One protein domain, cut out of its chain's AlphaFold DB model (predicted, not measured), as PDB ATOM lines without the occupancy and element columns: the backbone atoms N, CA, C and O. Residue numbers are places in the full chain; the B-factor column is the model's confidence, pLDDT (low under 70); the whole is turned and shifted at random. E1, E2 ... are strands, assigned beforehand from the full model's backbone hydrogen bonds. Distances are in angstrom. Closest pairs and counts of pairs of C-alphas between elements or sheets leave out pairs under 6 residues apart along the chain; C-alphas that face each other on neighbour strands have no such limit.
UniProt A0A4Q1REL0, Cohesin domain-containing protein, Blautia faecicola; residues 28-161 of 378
ATOM      1  N   THR A  28      74.992 153.871 187.631       84.94
ATOM      2  CA  THR A  28      75.142 152.488 187.187       84.94
ATOM      3  C   THR A  28      76.576 152.251 186.738       84.94
ATOM      4  O   THR A  28      77.129 153.026 185.952       84.94
ATOM      5  N   GLU A  29      77.164 151.167 187.234       88.25
ATOM      6  CA  GLU A  29      78.476 150.686 186.816       88.25
ATOM      7  C   GLU A  29      78.322 149.740 185.619       88.25
ATOM      8  O   GLU A  29      77.508 148.814 185.647       88.25
ATOM      9  N   VAL A  30      79.113 149.962 184.570       89.62
ATOM     10  CA  VAL A  30      79.232 149.064 183.416       89.62
ATOM     11  C   VAL A  30      80.662 148.593 183.228       89.62
ATOM     12  O   VAL A  30      81.615 149.340 183.459       89.62
ATOM     13  N   GLN A  31      80.801 147.346 182.789       89.38
ATOM     14  CA  GLN A  31      82.076 146.646 182.676       89.38
ATOM     15  C   GLN A  31      82.494 146.529 181.208       89.38
ATOM     16  O   GLN A  31      81.665 146.304 180.333       89.38
ATOM     17  N   ALA A  32      83.781 146.688 180.931       85.31
ATOM     18  CA  ALA A  32      84.449 146.219 179.720       85.31
ATOM     19  C   ALA A  32      85.448 145.118 180.112       85.31
ATOM     20  O   ALA A  32      85.579 144.792 181.293       85.31
ATOM     21  N   ALA A  33      86.185 144.546 179.156       83.06
ATOM     22  CA  ALA A  33      87.179 143.532 179.510       83.06
ATOM     23  C   ALA A  33      88.361 144.127 180.301       83.06
ATOM     24  O   ALA A  33      88.938 143.428 181.134       83.06
ATOM     25  N   SER A  34      88.714 145.399 180.060       86.75
ATOM     26  CA  SER A  34      89.864 146.062 180.698       86.75
ATOM     27  C   SER A  34      89.533 147.241 181.623       86.75
ATOM     28  O   SER A  34      90.420 147.686 182.355       86.75
ATOM     29  N   TYR A  35      88.285 147.722 181.660       90.19
ATOM     30  CA  TYR A  35      87.902 148.892 182.462       90.19
ATOM     31  C   TYR A  35      86.466 148.862 182.971       90.19
ATOM     32  O   TYR A  35      85.631 148.087 182.512       90.19
ATOM     33  N   THR A  36      86.173 149.777 183.895       92.50
ATOM     34  CA  THR A  36      84.820 150.035 184.394       92.50
ATOM     35  C   THR A  36      84.441 151.487 184.136       92.50
ATOM     36  O   THR A  36      85.304 152.374 184.053       92.50
ATOM     37  N   VAL A  37      83.147 151.732 183.946       94.88
ATOM     38  CA  VAL A  37      82.587 153.078 183.822       94.88
ATOM     39  C   VAL A  37      81.404 153.208 184.764       94.88
ATOM     40  O   VAL A  37      80.430 152.470 184.654       94.88
ATOM     41  N   ASN A  38      81.473 154.188 185.653       94.56
ATOM     42  CA  ASN A  38      80.341 154.659 186.427       94.56
ATOM     43  C   ASN A  38      79.658 155.775 185.651       94.56
ATOM     44  O   ASN A  38      80.291 156.752 185.245       94.56
ATOM     45  N   SER A  39      78.357 155.624 185.436       93.69
ATOM     46  CA  SER A  39      77.563 156.613 184.722       93.69
ATOM     47  C   SER A  39      76.251 156.894 185.420       93.69
ATOM     48  O   SER A  39      75.623 155.982 185.947       93.69
ATOM     49  N   SER A  40      75.830 158.152 185.442       94.12
ATOM     50  CA  SER A  40      74.550 158.543 186.032       94.12
ATOM     51  C   SER A  40      73.883 159.634 185.215       94.12
ATOM     52  O   SER A  40      74.538 160.359 184.463       94.12
ATOM     53  N   VAL A  41      72.569 159.740 185.370       93.50
ATOM     54  CA  VAL A  41      71.769 160.832 184.831       93.50
ATOM     55  C   VAL A  41      70.863 161.345 185.940       93.50
ATOM     56  O   VAL A  41      70.288 160.551 186.678       93.50
ATOM     57  N   SER A  42      70.745 162.661 186.064       88.81
ATOM     58  CA  SER A  42      69.926 163.280 187.107       88.81
ATOM     59  C   SER A  42      68.607 163.795 186.545       88.81
ATOM     60  O   SER A  42      68.548 164.234 185.394       88.81
ATOM     61  N   ASP A  43      67.574 163.798 187.386       93.56
ATOM     62  CA  ASP A  43      66.326 164.503 187.111       93.56
ATOM     63  C   ASP A  43      66.592 166.004 186.941       93.56
ATOM     64  O   ASP A  43      67.457 166.587 187.602       93.56
ATOM     65  N   VAL A  44      65.841 166.637 186.041       94.25
ATOM     66  CA  VAL A  44      66.016 168.050 185.693       94.25
ATOM     67  C   VAL A  44      64.684 168.779 185.653       94.25
ATOM     68  O   VAL A  44      63.620 168.185 185.469       94.25
ATOM     69  N   GLN A  45      64.746 170.096 185.813       94.88
ATOM     70  CA  GLN A  45      63.585 170.974 185.793       94.88
ATOM     71  C   GLN A  45      63.829 172.143 184.839       94.88
ATOM     72  O   GLN A  45      64.951 172.637 184.735       94.88
ATOM     73  N   GLY A  46      62.783 172.597 184.149       93.31
ATOM     74  CA  GLY A  46      62.867 173.740 183.238       93.31
ATOM     75  C   GLY A  46      61.509 174.349 182.919       93.31
ATOM     76  O   GLY A  46      60.467 173.795 183.274       93.31
ATOM     77  N   ASN A  47      61.517 175.500 182.253       92.81
ATOM     78  CA  ASN A  47      60.305 176.187 181.819       92.81
ATOM     79  C   ASN A  47      60.034 175.928 180.335       92.81
ATOM     80  O   ASN A  47      60.920 175.552 179.569       92.81
ATOM     81  N   VAL A  48      58.790 176.154 179.917       92.50
ATOM     82  CA  VAL A  48      58.421 176.111 178.498       92.50
ATOM     83  C   VAL A  48      59.244 177.143 177.722       92.50
ATOM     84  O   VAL A  48      59.298 178.308 178.104       92.50
ATOM     85  N   GLY A  49      59.869 176.711 176.627       91.25
ATOM     86  CA  GLY A  49      60.770 177.520 175.807       91.25
ATOM     87  C   GLY A  49      62.254 177.376 176.157       91.25
ATOM     88  O   GLY A  49      63.084 177.657 175.290       91.25
ATOM     89  N   ASP A  50      62.594 176.890 177.357       94.25
ATOM     90  CA  ASP A  50      63.985 176.694 177.774       94.25
ATOM     91  C   ASP A  50      64.648 175.552 176.995       94.25
ATOM     92  O   ASP A  50      64.003 174.575 176.602       94.25
ATOM     93  N   VAL A  51      65.969 175.651 176.828       96.12
ATOM     94  CA  VAL A  51      66.819 174.517 176.451       96.12
ATOM     95  C   VAL A  51      67.444 173.962 177.725       96.12
ATOM     96  O   VAL A  51      68.341 174.574 178.303       96.12
ATOM     97  N   ILE A  52      66.951 172.812 178.172       95.88
ATOM     98  CA  ILE A  52      67.448 172.111 179.354       95.88
ATOM     99  C   ILE A  52      68.581 171.155 178.980       95.88
ATOM    100  O   ILE A  52      68.593 170.559 177.901       95.88
ATOM    101  N   ASN A  53      69.520 170.986 179.907       95.31
ATOM    102  CA  ASN A  53      70.611 170.029 179.794       95.31
ATOM    103  C   ASN A  53      70.291 168.814 180.653       95.31
ATOM    104  O   ASN A  53      70.114 168.968 181.857       95.31
ATOM    105  N   LEU A  54      70.266 167.628 180.053       94.50
ATOM    106  CA  LEU A  54      70.220 166.365 180.771       94.50
ATOM    107  C   LEU A  54      71.654 165.816 180.901       94.50
ATOM    108  O   LEU A  54      72.208 165.354 179.897       94.50
ATOM    109  N   PRO A  55      72.286 165.920 182.084       94.88
ATOM    110  CA  PRO A  55      73.701 165.616 182.245       94.88
ATOM    111  C   PRO A  55      73.923 164.115 182.423       94.88
ATOM    112  O   PRO A  55      73.445 163.520 183.386       94.88
ATOM    113  N   ILE A  56      74.688 163.509 181.517       95.00
ATOM    114  CA  ILE A  56      75.251 162.172 181.713       95.00
ATOM    115  C   ILE A  56      76.620 162.356 182.359       95.00
ATOM    116  O   ILE A  56      77.572 162.744 181.678       95.00
ATOM    117  N   HIS A  57      76.716 162.101 183.659       95.75
ATOM    118  CA  HIS A  57      77.991 162.107 184.372       95.75
ATOM    119  C   HIS A  57      78.719 160.795 184.123       95.75
ATOM    120  O   HIS A  57      78.098 159.733 184.135       95.75
ATOM    121  N   ILE A  58      80.021 160.882 183.866       95.56
ATOM    122  CA  ILE A  58      80.857 159.753 183.467       95.56
ATOM    123  C   ILE A  58      82.114 159.777 184.327       95.56
ATOM    124  O   ILE A  58      82.770 160.813 184.429       95.56
ATOM    125  N   GLU A  59      82.470 158.627 184.885       95.56
ATOM    126  CA  GLU A  59      83.748 158.372 185.544       95.56
ATOM    127  C   GLU A  59      84.242 156.982 185.146       95.56
ATOM    128  O   GLU A  59      83.494 156.011 185.201       95.56
ATOM    129  N   SER A  60      85.495 156.863 184.725       94.62
ATOM    130  CA  SER A  60      86.090 155.607 184.283       94.62
ATOM    131  C   SER A  60      87.510 155.455 184.798       94.62
ATOM    132  O   SER A  60      88.261 156.422 184.928       94.62
ATOM    133  N   THR A  61      87.896 154.205 185.041       91.62
ATOM    134  CA  THR A  61      89.273 153.833 185.375       91.62
ATOM    135  C   THR A  61      90.223 153.939 184.178       91.62
ATOM    136  O   THR A  61      91.437 154.024 184.373       91.62
ATOM    137  N   GLN A  62      89.695 153.988 182.948       91.62
ATOM    138  CA  GLN A  62      90.461 154.084 181.703       91.62
ATOM    139  C   GLN A  62      90.173 155.385 180.949       91.62
ATOM    140  O   GLN A  62      89.212 156.113 181.203       91.62
ATOM    141  N   LYS A  63      91.070 155.719 180.021       94.50
ATOM    142  CA  LYS A  63      90.907 156.838 179.094       94.50
ATOM    143  C   LYS A  63      89.941 156.447 177.978       94.50
ATOM    144  O   LYS A  63      90.289 155.678 177.090       94.50
ATOM    145  N   LEU A  64      88.743 157.009 178.025       95.25
ATOM    146  CA  LEU A  64      87.694 156.849 177.032       95.25
ATOM    147  C   LEU A  64      87.910 157.780 175.835       95.25
ATOM    148  O   LEU A  64      88.470 158.877 175.939       95.25
ATOM    149  N   ARG A  65      87.411 157.327 174.687       94.19
ATOM    150  CA  ARG A  65      87.374 158.054 173.416       94.19
ATOM    151  C   ARG A  65      85.968 158.402 172.971       94.19
ATOM    152  O   ARG A  65      85.812 159.239 172.091       94.19
ATOM    153  N   GLY A  66      84.938 157.785 173.533       93.88
ATOM    154  CA  GLY A  66      83.581 158.132 173.153       93.88
ATOM    155  C   GLY A  66      82.503 157.332 173.850       93.88
ATOM    156  O   GLY A  66      82.772 156.423 174.636       93.88
ATOM    157  N   LEU A  67      81.270 157.689 173.521       95.31
ATOM    158  CA  LEU A  67      80.066 157.007 173.960       95.31
ATOM    159  C   LEU A  67      78.986 157.059 172.884       95.31
ATOM    160  O   LEU A  67      78.975 157.949 172.027       95.31
ATOM    161  N   SER A  68      78.059 156.112 172.939       94.56
ATOM    162  CA  SER A  68      76.888 156.097 172.067       94.56
ATOM    163  C   SER A  68      75.681 155.539 172.803       94.56
ATOM    164  O   SER A  68      75.816 154.612 173.595       94.56
ATOM    165  N   GLY A  69      74.500 156.077 172.506       94.06
ATOM    166  CA  GLY A  69      73.234 155.636 173.090       94.06
ATOM    167  C   GLY A  69      72.036 155.904 172.179       94.06
ATOM    168  O   GLY A  69      72.146 156.555 171.136       94.06
ATOM    169  N   LYS A  70      70.868 155.383 172.563       93.19
ATOM    170  CA  LYS A  70      69.611 155.492 171.807       93.19
ATOM    171  C   LYS A  70      68.578 156.337 172.547       93.19
ATOM    172  O   LYS A  70      68.199 156.007 173.672       93.19
ATOM    173  N   LEU A  71      68.062 157.369 171.876       90.25
ATOM    174  CA  LEU A  71      67.019 158.267 172.400       90.25
ATOM    175  C   LEU A  71      65.687 158.160 171.643       90.25
ATOM    176  O   LEU A  71      64.641 158.522 172.181       90.25
ATOM    177  N   ARG A  72      65.690 157.675 170.396       85.69
ATOM    178  CA  ARG A  72      64.495 157.644 169.549       85.69
ATOM    179  C   ARG A  72      63.402 156.790 170.176       85.69
ATOM    180  O   ARG A  72      63.611 155.609 170.434       85.69
ATOM    181  N   GLY A  73      62.221 157.385 170.332       86.00
ATOM    182  CA  GLY A  73      61.049 156.714 170.899       86.00
ATOM    183  C   GLY A  73      61.117 156.511 172.414       86.00
ATOM    184  O   GLY A  73      60.261 155.822 172.955       86.00
ATOM    185  N   ASN A  74      62.107 157.101 173.092       91.81
ATOM    186  CA  ASN A  74      62.327 156.925 174.526       91.81
ATOM    187  C   ASN A  74      62.062 158.203 175.347       91.81
ATOM    188  O   ASN A  74      62.535 158.316 176.474       91.81
ATOM    189  N   TYR A  75      61.352 159.176 174.773       92.75
ATOM    190  CA  TYR A  75      60.836 160.359 175.463       92.75
ATOM    191  C   TYR A  75      59.619 160.921 174.712       92.75
ATOM    192  O   TYR A  75      59.425 160.620 173.528       92.75
ATOM    193  N   ASP A  76      58.802 161.739 175.380       93.19
ATOM    194  CA  ASP A  76      57.644 162.395 174.759       93.19
ATOM    195  C   ASP A  76      58.087 163.564 173.863       93.19
ATOM    196  O   ASP A  76      58.362 164.676 174.324       93.19
ATOM    197  N   THR A  77      58.120 163.315 172.553       93.00
ATOM    198  CA  THR A  77      58.474 164.308 171.527       93.00
ATOM    199  C   THR A  77      57.454 165.438 171.376       93.00
ATOM    200  O   THR A  77      57.712 166.408 170.671       93.00
ATOM    201  N   THR A  78      56.267 165.322 171.982       92.62
ATOM    202  CA  THR A  78      55.289 166.418 172.015       92.62
ATOM    203  C   THR A  78      55.607 167.440 173.104       92.62
ATOM    204  O   THR A  78      55.101 168.559 173.038       92.62
ATOM    205  N   VAL A  79      56.428 167.067 174.095       93.06
ATOM    206  CA  VAL A  79      56.828 167.913 175.231       93.06
ATOM    207  C   VAL A  79      58.273 168.383 175.101       93.06
ATOM    208  O   VAL A  79      58.563 169.534 175.420       93.06
ATOM    209  N   LEU A  80      59.170 167.528 174.608       94.69
ATOM    210  CA  LEU A  80      60.595 167.820 174.472       94.69
ATOM    211  C   LEU A  80      61.049 167.672 173.018       94.69
ATOM    212  O   LEU A  80      60.599 166.787 172.300       94.69
ATOM    213  N   GLU A  81      61.996 168.504 172.602       93.88
ATOM    214  CA  GLU A  81      62.680 168.415 171.312       93.88
ATOM    215  C   GLU A  81      64.184 168.284 171.551       93.88
ATOM    216  O   GLU A  81      64.806 169.179 172.116       93.88
ATOM    217  N   PHE A  82      64.796 167.185 171.115       93.12
ATOM    218  CA  PHE A  82      66.245 167.019 171.222       93.12
ATOM    219  C   PHE A  82      66.988 167.971 170.270       93.12
ATOM    220  O   PHE A  82      66.799 167.912 169.056       93.12
ATOM    221  N   GLN A  83      67.862 168.817 170.818       91.75
ATOM    222  CA  GLN A  83      68.597 169.858 170.084       91.75
ATOM    223  C   GLN A  83      70.089 169.558 169.899       91.75
ATOM    224  O   GLN A  83      70.803 170.335 169.268       91.75
ATOM    225  N   GLY A  84      70.572 168.434 170.429       90.88
ATOM    226  CA  GLY A  84      71.958 168.007 170.285       90.88
ATOM    227  C   GLY A  84      72.635 167.782 171.625       90.88
ATOM    228  O   GLY A  84      71.991 167.444 172.616       90.88
ATOM    229  N   MET A  85      73.958 167.911 171.645       92.06
ATOM    230  CA  MET A  85      74.768 167.552 172.803       92.06
ATOM    231  C   MET A  85      75.914 168.525 173.006       92.06
ATOM    232  O   MET A  85      76.418 169.105 172.047       92.06
ATOM    233  N   GLU A  86      76.363 168.650 174.247       91.81
ATOM    234  CA  GLU A  86      77.522 169.458 174.605       91.81
ATOM    235  C   GLU A  86      78.339 168.765 175.690       91.81
ATOM    236  O   GLU A  86      77.808 168.350 176.721       91.81
ATOM    237  N   GLY A  87      79.641 168.648 175.449       91.94
ATOM    238  CA  GLY A  87      80.575 168.150 176.446       91.94
ATOM    239  C   GLY A  87      80.937 169.240 177.449       91.94
ATOM    240  O   GLY A  87      81.249 170.362 177.059       91.94
ATOM    241  N   LYS A  88      80.924 168.901 178.735       93.88
ATOM    242  CA  LYS A  88      81.490 169.706 179.817       93.88
ATOM    243  C   LYS A  88      82.537 168.862 180.532       93.88
ATOM    244  O   LYS A  88      82.251 167.734 180.926       93.88
ATOM    245  N   ASP A  89      83.743 169.399 180.672       93.56
ATOM    246  CA  ASP A  89      84.896 168.692 181.250       93.56
ATOM    247  C   ASP A  89      85.284 167.406 180.483       93.56
ATOM    248  O   ASP A  89      86.040 166.580 180.983       93.56
ATOM    249  N   ILE A  90      84.809 167.263 179.238       92.94
ATOM    250  CA  ILE A  90      85.259 166.267 178.260       92.94
ATOM    251  C   ILE A  90      85.783 166.986 177.003       92.94
ATOM    252  O   ILE A  90      85.287 168.067 176.675       92.94
ATOM    253  N   PRO A  91      86.775 166.420 176.292       92.44
ATOM    254  CA  PRO A  91      87.290 166.962 175.043       92.44
ATOM    255  C   PRO A  91      86.215 167.153 173.985       92.44
ATOM    256  O   PRO A  91      85.340 166.304 173.852       92.44
ATOM    257  N   GLU A  92      86.351 168.203 173.175       89.06
ATOM    258  CA  GLU A  92      85.477 168.432 172.027       89.06
ATOM    259  C   GLU A  92      85.459 167.214 171.089       89.06
ATOM    260  O   GLU A  92      86.497 166.625 170.756       89.06
ATOM    261  N   ALA A  93      84.256 166.821 170.677       86.38
ATOM    262  CA  ALA A  93      84.075 165.710 169.764       86.38
ATOM    263  C   ALA A  93      84.634 166.048 168.381       86.38
ATOM    264  O   ALA A  93      84.352 167.092 167.804       86.38
ATOM    265  N   VAL A  94      85.356 165.089 167.811       85.19
ATOM    266  CA  VAL A  94      85.744 165.106 166.396       85.19
ATOM    267  C   VAL A  94      84.570 164.661 165.525       85.19
ATOM    268  O   VAL A  94      84.444 165.096 164.383       85.19
ATOM    269  N   LEU A  95      83.699 163.797 166.058       82.88
ATOM    270  CA  LEU A  95      82.488 163.336 165.391       82.88
ATOM    271  C   LEU A  95      81.324 163.293 166.379       82.88
ATOM    272  O   LEU A  95      81.390 162.623 167.413       82.88
ATOM    273  N   THR A  96      80.235 163.963 166.013       86.50
ATOM    274  CA  THR A  96      78.923 163.785 166.634       86.50
ATOM    275  C   THR A  96      77.932 163.293 165.587       86.50
ATOM    276  O   THR A  96      77.996 163.666 164.416       86.50
ATOM    277  N   SER A  97      77.021 162.413 165.991       82.06
ATOM    278  CA  SER A  97      75.901 161.980 165.153       82.06
ATOM    279  C   SER A  97      74.629 162.025 165.974       82.06
ATOM    280  O   SER A  97      74.626 161.579 167.119       82.06
ATOM    281  N   THR A  98      73.562 162.557 165.381       80.94
ATOM    282  CA  THR A  98      72.197 162.539 165.929       80.94
ATOM    283  C   THR A  98      71.221 161.789 165.007       80.94
ATOM    284  O   THR A  98      69.996 161.863 165.146       80.94
ATOM    285  N   ALA A  99      71.761 161.064 164.019       71.88
ATOM    286  CA  ALA A  99      70.991 160.428 162.960       71.88
ATOM    287  C   ALA A  99      70.063 159.331 163.502       71.88
ATOM    288  O   ALA A  99      70.420 158.544 164.382       71.88
ATOM    289  N   GLY A 100      68.847 159.269 162.956       61.72
ATOM    290  CA  GLY A 100      67.858 158.266 163.355       61.72
ATOM    291  C   GLY A 100      67.433 158.358 164.825       61.72
ATOM    292  O   GLY A 100      66.906 157.374 165.336       61.72
ATOM    293  N   GLY A 101      67.657 159.505 165.485       67.62
ATOM    294  CA  GLY A 101      67.318 159.771 166.886       67.62
ATOM    295  C   GLY A 101      68.181 159.021 167.909       67.62
ATOM    296  O   GLY A 101      67.789 158.881 169.063       67.62
ATOM    297  N   ASN A 102      69.349 158.529 167.502       85.56
ATOM    298  CA  ASN A 102      70.391 158.051 168.411       85.56
ATOM    299  C   ASN A 102      71.447 159.136 168.582       85.56
ATOM    300  O   ASN A 102      71.439 160.110 167.834       85.56
ATOM    301  N   PHE A 103      72.360 158.959 169.531       91.81
ATOM    302  CA  PHE A 103      73.487 159.861 169.664       91.81
ATOM    303  C   PHE A 103      74.813 159.126 169.792       91.81
ATOM    304  O   PHE A 103      74.893 158.071 170.421       91.81
ATOM    305  N   SER A 104      75.850 159.717 169.212       93.19
ATOM    306  CA  SER A 104      77.229 159.260 169.355       93.19
ATOM    307  C   SER A 104      78.149 160.460 169.533       93.19
ATOM    308  O   SER A 104      77.972 161.481 168.863       93.19
ATOM    309  N   TYR A 105      79.124 160.320 170.426       94.00
ATOM    310  CA  TYR A 105      80.123 161.331 170.750       94.00
ATOM    311  C   TYR A 105      81.501 160.677 170.716       94.00
ATOM    312  O   TYR A 105      81.758 159.770 171.506       94.00
ATOM    313  N   LEU A 106      82.369 161.100 169.794       93.44
ATOM    314  CA  LEU A 106      83.696 160.510 169.614       93.44
ATOM    315  C   LEU A 106      84.781 161.587 169.567       93.44
ATOM    316  O   LEU A 106      84.688 162.551 168.804       93.44
ATOM    317  N   THR A 107      85.843 161.381 170.337       92.00
ATOM    318  CA  THR A 107      87.025 162.237 170.420       92.00
ATOM    319  C   THR A 107      88.219 161.624 169.669       92.00
ATOM    320  O   THR A 107      88.232 160.455 169.244       92.00
ATOM    321  N   SER A 108      89.258 162.433 169.453       88.56
ATOM    322  CA  SER A 108      90.499 161.963 168.825       88.56
ATOM    323  C   SER A 108      91.251 160.976 169.728       88.56
ATOM    324  O   SER A 108      91.064 160.942 170.942       88.56
ATOM    325  N   SER A 109      92.136 160.163 169.146       86.12
ATOM    326  CA  SER A 109      93.001 159.254 169.916       86.12
ATOM    327  C   SER A 109      94.010 159.982 170.807       86.12
ATOM    328  O   SER A 109      94.490 159.399 171.773       86.12
ATOM    329  N   SER A 110      94.321 161.246 170.510       86.50
ATOM    330  CA  SER A 110      95.222 162.084 171.303       86.50
ATOM    331  C   SER A 110      94.512 162.912 172.379       86.50
ATOM    332  O   SER A 110      95.194 163.508 173.209       86.50
ATOM    333  N   ASN A 111      93.172 162.949 172.396       89.31
ATOM    334  CA  ASN A 111      92.387 163.763 173.327       89.31
ATOM    335  C   ASN A 111      91.250 162.940 173.960       89.31
ATOM    336  O   ASN A 111      90.096 162.976 173.530       89.31
ATOM    337  N   THR A 112      91.621 162.137 174.955       93.31
ATOM    338  CA  THR A 112      90.767 161.181 175.686       93.31
ATOM    339  C   THR A 112      90.316 161.733 177.041       93.31
ATOM    340  O   THR A 112      90.985 162.612 177.581       93.31
ATOM    341  N   PHE A 113      89.291 161.148 177.663       94.88
ATOM    342  CA  PHE A 113      88.802 161.547 178.992       94.88
ATOM    343  C   PHE A 113      88.560 160.352 179.913       94.88
ATOM    344  O   PHE A 113      88.240 159.267 179.446       94.88
ATOM    345  N   SER A 114      88.690 160.549 181.221       94.81
ATOM    346  CA  SER A 114      88.336 159.539 182.234       94.81
ATOM    347  C   SER A 114      87.211 160.004 183.149       94.81
ATOM    348  O   SER A 114      86.645 159.206 183.881       94.81
ATOM    349  N   SER A 115      86.846 161.282 183.091       95.69
ATOM    350  CA  SER A 115      85.667 161.810 183.756       95.69
ATOM    351  C   SER A 115      85.117 163.007 182.993       95.69
ATOM    352  O   SER A 115      85.793 163.551 182.119       95.69
ATOM    353  N   GLY A 116      83.881 163.385 183.303       94.69
ATOM    354  CA  GLY A 116      83.242 164.589 182.784       94.69
ATOM    355  C   GLY A 116      81.748 164.383 182.569       94.69
ATOM    356  O   GLY A 116      81.152 163.439 183.087       94.69
ATOM    357  N   THR A 117      81.118 165.300 181.838       95.56
ATOM    358  CA  THR A 117      79.668 165.295 181.620       95.56
ATOM    359  C   THR A 117      79.332 165.489 180.148       95.56
ATOM    360  O   THR A 117      79.794 166.444 179.523       95.56
ATOM    361  N   LEU A 118      78.470 164.631 179.600       95.06
ATOM    362  CA  LEU A 118      77.814 164.890 178.320       95.06
ATOM    363  C   LEU A 118      76.395 165.401 178.578       95.06
ATOM    364  O   LEU A 118      75.544 164.660 179.061       95.06
ATOM    365  N   ASN A 119      76.129 166.657 178.233       94.38
ATOM    366  CA  ASN A 119      74.793 167.234 178.319       94.38
ATOM    367  C   ASN A 119      74.009 166.909 177.051       94.38
ATOM    368  O   ASN A 119      74.391 167.345 175.964       94.38
ATOM    369  N   LEU A 120      72.896 166.193 177.188       93.62
ATOM    370  CA  LEU A 120      71.896 166.077 176.129       93.62
ATOM    371  C   LEU A 120      70.963 167.293 176.205       93.62
ATOM    372  O   LEU A 120      70.331 167.522 177.236       93.62
ATOM    373  N   LYS A 121      70.885 168.085 175.134       94.12
ATOM    374  CA  LYS A 121      70.093 169.321 175.087       94.12
ATOM    375  C   LYS A 121      68.679 169.034 174.613       94.12
ATOM    376  O   LYS A 121      68.500 168.495 173.521       94.12
ATOM    377  N   PHE A 122      67.682 169.445 175.388       94.75
ATOM    378  CA  PHE A 122      66.273 169.356 175.010       94.75
ATOM    379  C   PHE A 122      65.611 170.725 175.104       94.75
ATOM    380  O   PHE A 122      65.690 171.379 176.138       94.75
ATOM    381  N   LYS A 123      64.921 171.154 174.052       95.81
ATOM    382  CA  LYS A 123      64.018 172.299 174.118       95.81
ATOM    383  C   LYS A 123      62.666 171.854 174.654       95.81
ATOM    384  O   LYS A 123      62.092 170.883 174.162       95.81
ATOM    385  N   VAL A 124      62.151 172.571 175.642       95.38
ATOM    386  CA  VAL A 124      60.833 172.312 176.226       95.38
ATOM    387  C   VAL A 124      59.767 172.997 175.372       95.38
ATOM    388  O   VAL A 124      59.729 174.222 175.273       95.38
ATOM    389  N   LEU A 125      58.897 172.214 174.736       93.44
ATOM    390  CA  LEU A 125      57.880 172.704 173.801       93.44
ATOM    391  C   LEU A 125      56.584 173.131 174.499       93.44
ATOM    392  O   LEU A 125      55.963 174.115 174.104       93.44
ATOM    393  N   LYS A 126      56.168 172.393 175.532       91.31
ATOM    394  CA  LYS A 126      54.967 172.658 176.342       91.31
ATOM    395  C   LYS A 126      55.137 172.059 177.739       91.31
ATOM    396  O   LYS A 126      56.075 171.307 177.972       91.31
ATOM    397  N   CYS A 127      54.245 172.379 178.671       90.69
ATOM    398  CA  CYS A 127      54.213 171.710 179.972       90.69
ATOM    399  C   CYS A 127      53.468 170.369 179.904       90.69
ATOM    400  O   CYS A 127      52.691 170.113 178.981       90.69
ATOM    401  N   SER A 128      53.707 169.523 180.904       90.38
ATOM    402  CA  SER A 128      53.067 168.221 181.095       90.38
ATOM    403  C   SER A 128      52.538 168.139 182.523       90.38
ATOM    404  O   SER A 128      53.119 168.751 183.418       90.38
ATOM    405  N   ALA A 129      51.437 167.413 182.729       88.25
ATOM    406  CA  ALA A 129      50.868 167.228 184.062       88.25
ATOM    407  C   ALA A 129      51.797 166.422 184.974       88.25
ATOM    408  O   ALA A 129      51.999 166.797 186.127       88.25
ATOM    409  N   ASP A 130      52.412 165.385 184.413       89.94
ATOM    410  CA  ASP A 130      53.385 164.535 185.086       89.94
ATOM    411  C   ASP A 130      54.797 164.774 184.524       89.94
ATOM    412  O   ASP A 130      54.932 165.159 183.350       89.94
ATOM    413  N   PRO A 131      55.860 164.535 185.320       92.38
ATOM    414  CA  PRO A 131      57.232 164.566 184.829       92.38
ATOM    415  C   PRO A 131      57.424 163.657 183.608       92.38
ATOM    416  O   PRO A 131      56.966 162.513 183.582       92.38
ATOM    417  N   VAL A 132      58.123 164.161 182.592       92.75
ATOM    418  CA  VAL A 132      58.383 163.418 181.355       92.75
ATOM    419  C   VAL A 132      59.639 162.583 181.512       92.75
ATOM    420  O   VAL A 132      60.716 163.114 181.765       92.75
ATOM    421  N   SER A 133      59.519 161.274 181.316       94.31
ATOM    422  CA  SER A 133      60.667 160.374 181.363       94.31
ATOM    423  C   SER A 133      61.486 160.445 180.071       94.31
ATOM    424  O   SER A 133      60.938 160.374 178.967       94.31
ATOM    425  N   VAL A 134      62.805 160.570 180.210       94.56
ATOM    426  CA  VAL A 134      63.790 160.446 179.135       94.56
ATOM    427  C   VAL A 134      64.653 159.227 179.430       94.56
ATOM    428  O   VAL A 134      65.439 159.223 180.379       94.56
ATOM    429  N   THR A 135      64.525 158.192 178.601       94.56
ATOM    430  CA  THR A 135      65.296 156.954 178.737       94.56
ATOM    431  C   THR A 135      66.389 156.871 177.672       94.56
ATOM    432  O   THR A 135      66.135 156.816 176.469       94.56
ATOM    433  N   ILE A 136      67.637 156.793 178.114       94.31
ATOM    434  CA  ILE A 136      68.797 156.528 177.271       94.31
ATOM    435  C   ILE A 136      69.007 155.015 177.252       94.31
ATOM    436  O   ILE A 136      69.455 154.446 178.243       94.31
ATOM    437  N   ARG A 137      68.679 154.353 176.139       93.31
ATOM    438  CA  ARG A 137      68.871 152.899 175.983       93.31
ATOM    439  C   ARG A 137      70.193 152.580 175.303       93.31
ATOM    440  O   ARG A 137      70.694 153.385 174.521       93.31
ATOM    441  N   ASP A 138      70.685 151.363 175.519       94.44
ATOM    442  CA  ASP A 138      71.888 150.830 174.872       94.44
ATOM    443  C   ASP A 138      73.102 151.773 174.972       94.44
ATOM    444  O   ASP A 138      73.862 151.893 174.013       94.44
ATOM    445  N   LEU A 139      73.254 152.474 176.098       95.06
ATOM    446  CA  LEU A 139      74.382 153.366 176.337       95.06
ATOM    447  C   LEU A 139      75.638 152.539 176.581       95.06
ATOM    448  O   LEU A 139      75.641 151.687 177.461       95.06
ATOM    449  N   TYR A 140      76.697 152.793 175.827       95.75
ATOM    450  CA  TYR A 140      77.996 152.164 176.043       95.75
ATOM    451  C   TYR A 140      79.126 153.162 175.813       95.75
ATOM    452  O   TYR A 140      78.956 154.187 175.141       95.75
ATOM    453  N   TYR A 141      80.290 152.829 176.358       96.56
ATOM    454  CA  TYR A 141      81.494 153.651 176.353       96.56
ATOM    455  C   TYR A 141      82.622 152.905 175.655       96.56
ATOM    456  O   TYR A 141      82.710 151.685 175.777       96.56
ATOM    457  N   THR A 142      83.496 153.615 174.948       94.81
ATOM    458  CA  THR A 142      84.622 153.010 174.224       94.81
ATOM    459  C   THR A 142      85.917 153.775 174.463       94.81
ATOM    460  O   THR A 142      85.922 155.007 174.496       94.81
ATOM    461  N   ASP A 143      87.023 153.047 174.585       93.81
ATOM    462  CA  ASP A 143      88.394 153.573 174.571       93.81
ATOM    463  C   ASP A 143      88.995 153.619 173.145       93.81
ATOM    464  O   ASP A 143      90.112 154.094 172.942       93.81
ATOM    465  N   GLY A 144      88.242 153.154 172.140       90.00
ATOM    466  CA  GLY A 144      88.647 153.030 170.740       90.00
ATOM    467  C   GLY A 144      89.184 151.657 170.325       90.00
ATOM    468  O   GLY A 144      89.372 151.461 169.126       90.00
ATOM    469  N   ASN A 145      89.401 150.730 171.262       91.00
ATOM    470  CA  ASN A 145      89.789 149.342 170.990       91.00
ATOM    471  C   ASN A 145      88.661 148.372 171.350       91.00
ATOM    472  O   ASN A 145      88.371 147.452 170.588       91.00
ATOM    473  N   GLU A 146      88.004 148.607 172.486       93.62
ATOM    474  CA  GLU A 146      86.859 147.829 172.944       93.62
ATOM    475  C   GLU A 146      85.700 148.731 173.395       93.62
ATOM    476  O   GLU A 146      85.757 149.961 173.316       93.62
ATOM    477  N   SER A 147      84.584 148.116 173.778       96.12
ATOM    478  CA  SER A 147      83.403 148.806 174.296       96.12
ATOM    479  C   SER A 147      82.937 148.143 175.580       96.12
ATOM    480  O   SER A 147      83.052 146.928 175.724       96.12
ATOM    481  N   SER A 148      82.381 148.944 176.484       96.19
ATOM    482  CA  SER A 148      81.714 148.441 177.677       96.19
ATOM    483  C   SER A 148      80.422 147.707 177.327       96.19
ATOM    484  O   SER A 148      79.846 147.884 176.247       96.19
ATOM    485  N   ASP A 149      79.907 146.978 178.308       96.50
ATOM    486  CA  ASP A 149      78.522 146.552 178.362       96.50
ATOM    487  C   ASP A 149      77.573 147.748 178.220       96.50
ATOM    488  O   ASP A 149      77.911 148.909 178.490       96.50
ATOM    489  N   LYS A 150      76.357 147.439 177.769       95.00
ATOM    490  CA  LYS A 150      75.294 148.420 177.573       95.00
ATOM    491  C   LYS A 150      74.529 148.659 178.865       95.00
ATOM    492  O   LYS A 150      74.112 147.711 179.524       95.00
ATOM    493  N   VAL A 151      74.221 149.920 179.138       94.25
ATOM    494  CA  VAL A 151      73.344 150.346 180.231       94.25
ATOM    495  C   VAL A 151      72.152 151.135 179.716       94.25
ATOM    496  O   VAL A 151      72.171 151.721 178.633       94.25
ATOM    497  N   THR A 152      71.075 151.113 180.495       93.75
ATOM    498  CA  THR A 152      69.943 152.016 180.317       93.75
ATOM    499  C   THR A 152      69.888 152.988 181.481       93.75
ATOM    500  O   THR A 152      69.808 152.565 182.630       93.75
ATOM    501  N   LEU A 153      69.898 154.281 181.174       93.56
ATOM    502  CA  LEU A 153      69.743 155.352 182.152       93.56
ATOM    503  C   LEU A 153      68.401 156.044 181.924       93.56
ATOM    504  O   LEU A 153      67.973 156.201 180.783       93.56
ATOM    505  N   THR A 154      67.719 156.445 182.993       93.44
ATOM    506  CA  THR A 154      66.435 157.153 182.903       93.44
ATOM    507  C   THR A 154      66.438 158.342 183.840       93.44
ATOM    508  O   THR A 154      66.838 158.205 184.991       93.44
ATOM    509  N   ALA A 155      65.961 159.475 183.342       93.69
ATOM    510  CA  ALA A 155      65.734 160.677 184.127       93.69
ATOM    511  C   ALA A 155      64.339 161.227 183.873       93.69
ATOM    512  O   ALA A 155      63.771 161.046 182.794       93.69
ATOM    513  N   ASN A 156      63.818 161.945 184.853       94.88
ATOM    514  CA  ASN A 156      62.572 162.676 184.747       94.88
ATOM    515  C   ASN A 156      62.843 164.157 184.499       94.88
ATOM    516  O   ASN A 156      63.676 164.792 185.147       94.88
ATOM    517  N   VAL A 157      62.080 164.718 183.569       94.44
ATOM    518  CA  VAL A 157      62.048 166.140 183.265       94.44
ATOM    519  C   VAL A 157      60.761 166.719 183.832       94.44
ATOM    520  O   VAL A 157      59.669 166.466 183.322       94.44
ATOM    521  N   THR A 158      60.888 167.522 184.881       94.12
ATOM    522  CA  THR A 158      59.758 168.256 185.457       94.12
ATOM    523  C   THR A 158      59.632 169.604 184.761       94.12
ATOM    524  O   THR A 158      60.516 170.453 184.859       94.12
ATOM    525  N   VAL A 159      58.532 169.825 184.043       92.88
ATOM    526  CA  VAL A 159      58.283 171.115 183.390       92.88
ATOM    527  C   VAL A 159      57.487 172.020 184.321       92.88
ATOM    528  O   VAL A 159      56.415 171.658 184.803       92.88
ATOM    529  N   ASN A 160      57.999 173.223 184.550       90.94
ATOM    530  CA  ASN A 160      57.310 174.244 185.321       90.94
ATOM    531  C   ASN A 160      56.063 174.740 184.599       90.94
ATOM    532  O   ASN A 160      56.068 174.980 183.391       90.94
ATOM    533  N   HIS A 161      55.001 174.951 185.371       89.12
ATOM    534  CA  HIS A 161      53.738 175.465 184.863       89.12
ATOM    535  C   HIS A 161      53.740 177.004 184.867       89.12
ATOM    536  O   HIS A 161      53.800 177.590 185.960       89.12
TER     537      HIS A 161
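This is residues 28 to 161 of the 378 residues of the protein "Cohesin domain-containing protein" of Blautia faecicola (UniProt A0A4Q1REL0). Two twisted sheets lie face to face as an elongated sandwich, with most strands running roughly along its length; E1, E2, E4, E9 and E6 make one sheet, and E3, E11, E10, E5, E8 and E7 the other, which is curled like part of a barrel. E2 runs on into E3, so one stretch of chain serves both sheets. The printed part has 134 residues, no named helix and eleven strands, E1 to E11 in chain order; it is all strand. The sheet E1 - E2 - E4 - E9 - E6 is all antiparallel and E3 = E11 - E10 - E5 - E8 - E7 is mixed. The whole is compact, with a radius of gyration of the C-alphas of 14.7 A and spans of 46 by 25 by 25 A.

E1, residues 28 to 31, and E2, residues 36 to 41, form a hairpin, with N 30 and O 37 2.8 A apart. E2 is antiparallel to E4, residues 51 to 64, with N 38 and O 59 at 2.8 A. E4 bends by 124 degrees at residue 61 and is antiparallel to E9, residues 113 to 124, with N 54 and O 120 at 2.8 A. The edge strand E6, residues 80 to 88, is antiparallel to E9, with N 83 and O 121 at 2.8 A. In the other sheet, E3, residues 44 to 46, is parallel to E11, residues 151 to 159, with N 158 and O 44 at 2.9 A. E10, residues 132 to 142, forms a hairpin with E11, with N 134 and O 155 at 2.8 A. E5, residues 66 to 70, is antiparallel to E10, with N 70 and O 137 at 2.8 A. E8, residues 102 to 106, is antiparallel to E5, with N 67 and O 105 at 2.9 A, and forms a hairpin with E7, residues 95 to 97, with N 106 and O 95 at 3.0 A. Between the sheets, the closest C-alphas of E2 and E11 are those of Val 41 and Ala 155, 6.1 A apart. E6 is near E7 and E8.

E1 begins at C-alpha 28, (75.142, 152.488, 187.187). From first to last C-alpha E4 measures 27.4 A, E6 21.7 A, E9 30.1 A, E10 29.1 A and E11 25.8 A. E11 ends at C-alpha 159, (58.283, 171.115, 183.390).

The two C-alphas farthest apart are those of Ser 34 and His 161, at 46.8 A. The printed part has no cut and no long link. Its mean pLDDT is 91.8; residues 100 to 101 are under 70.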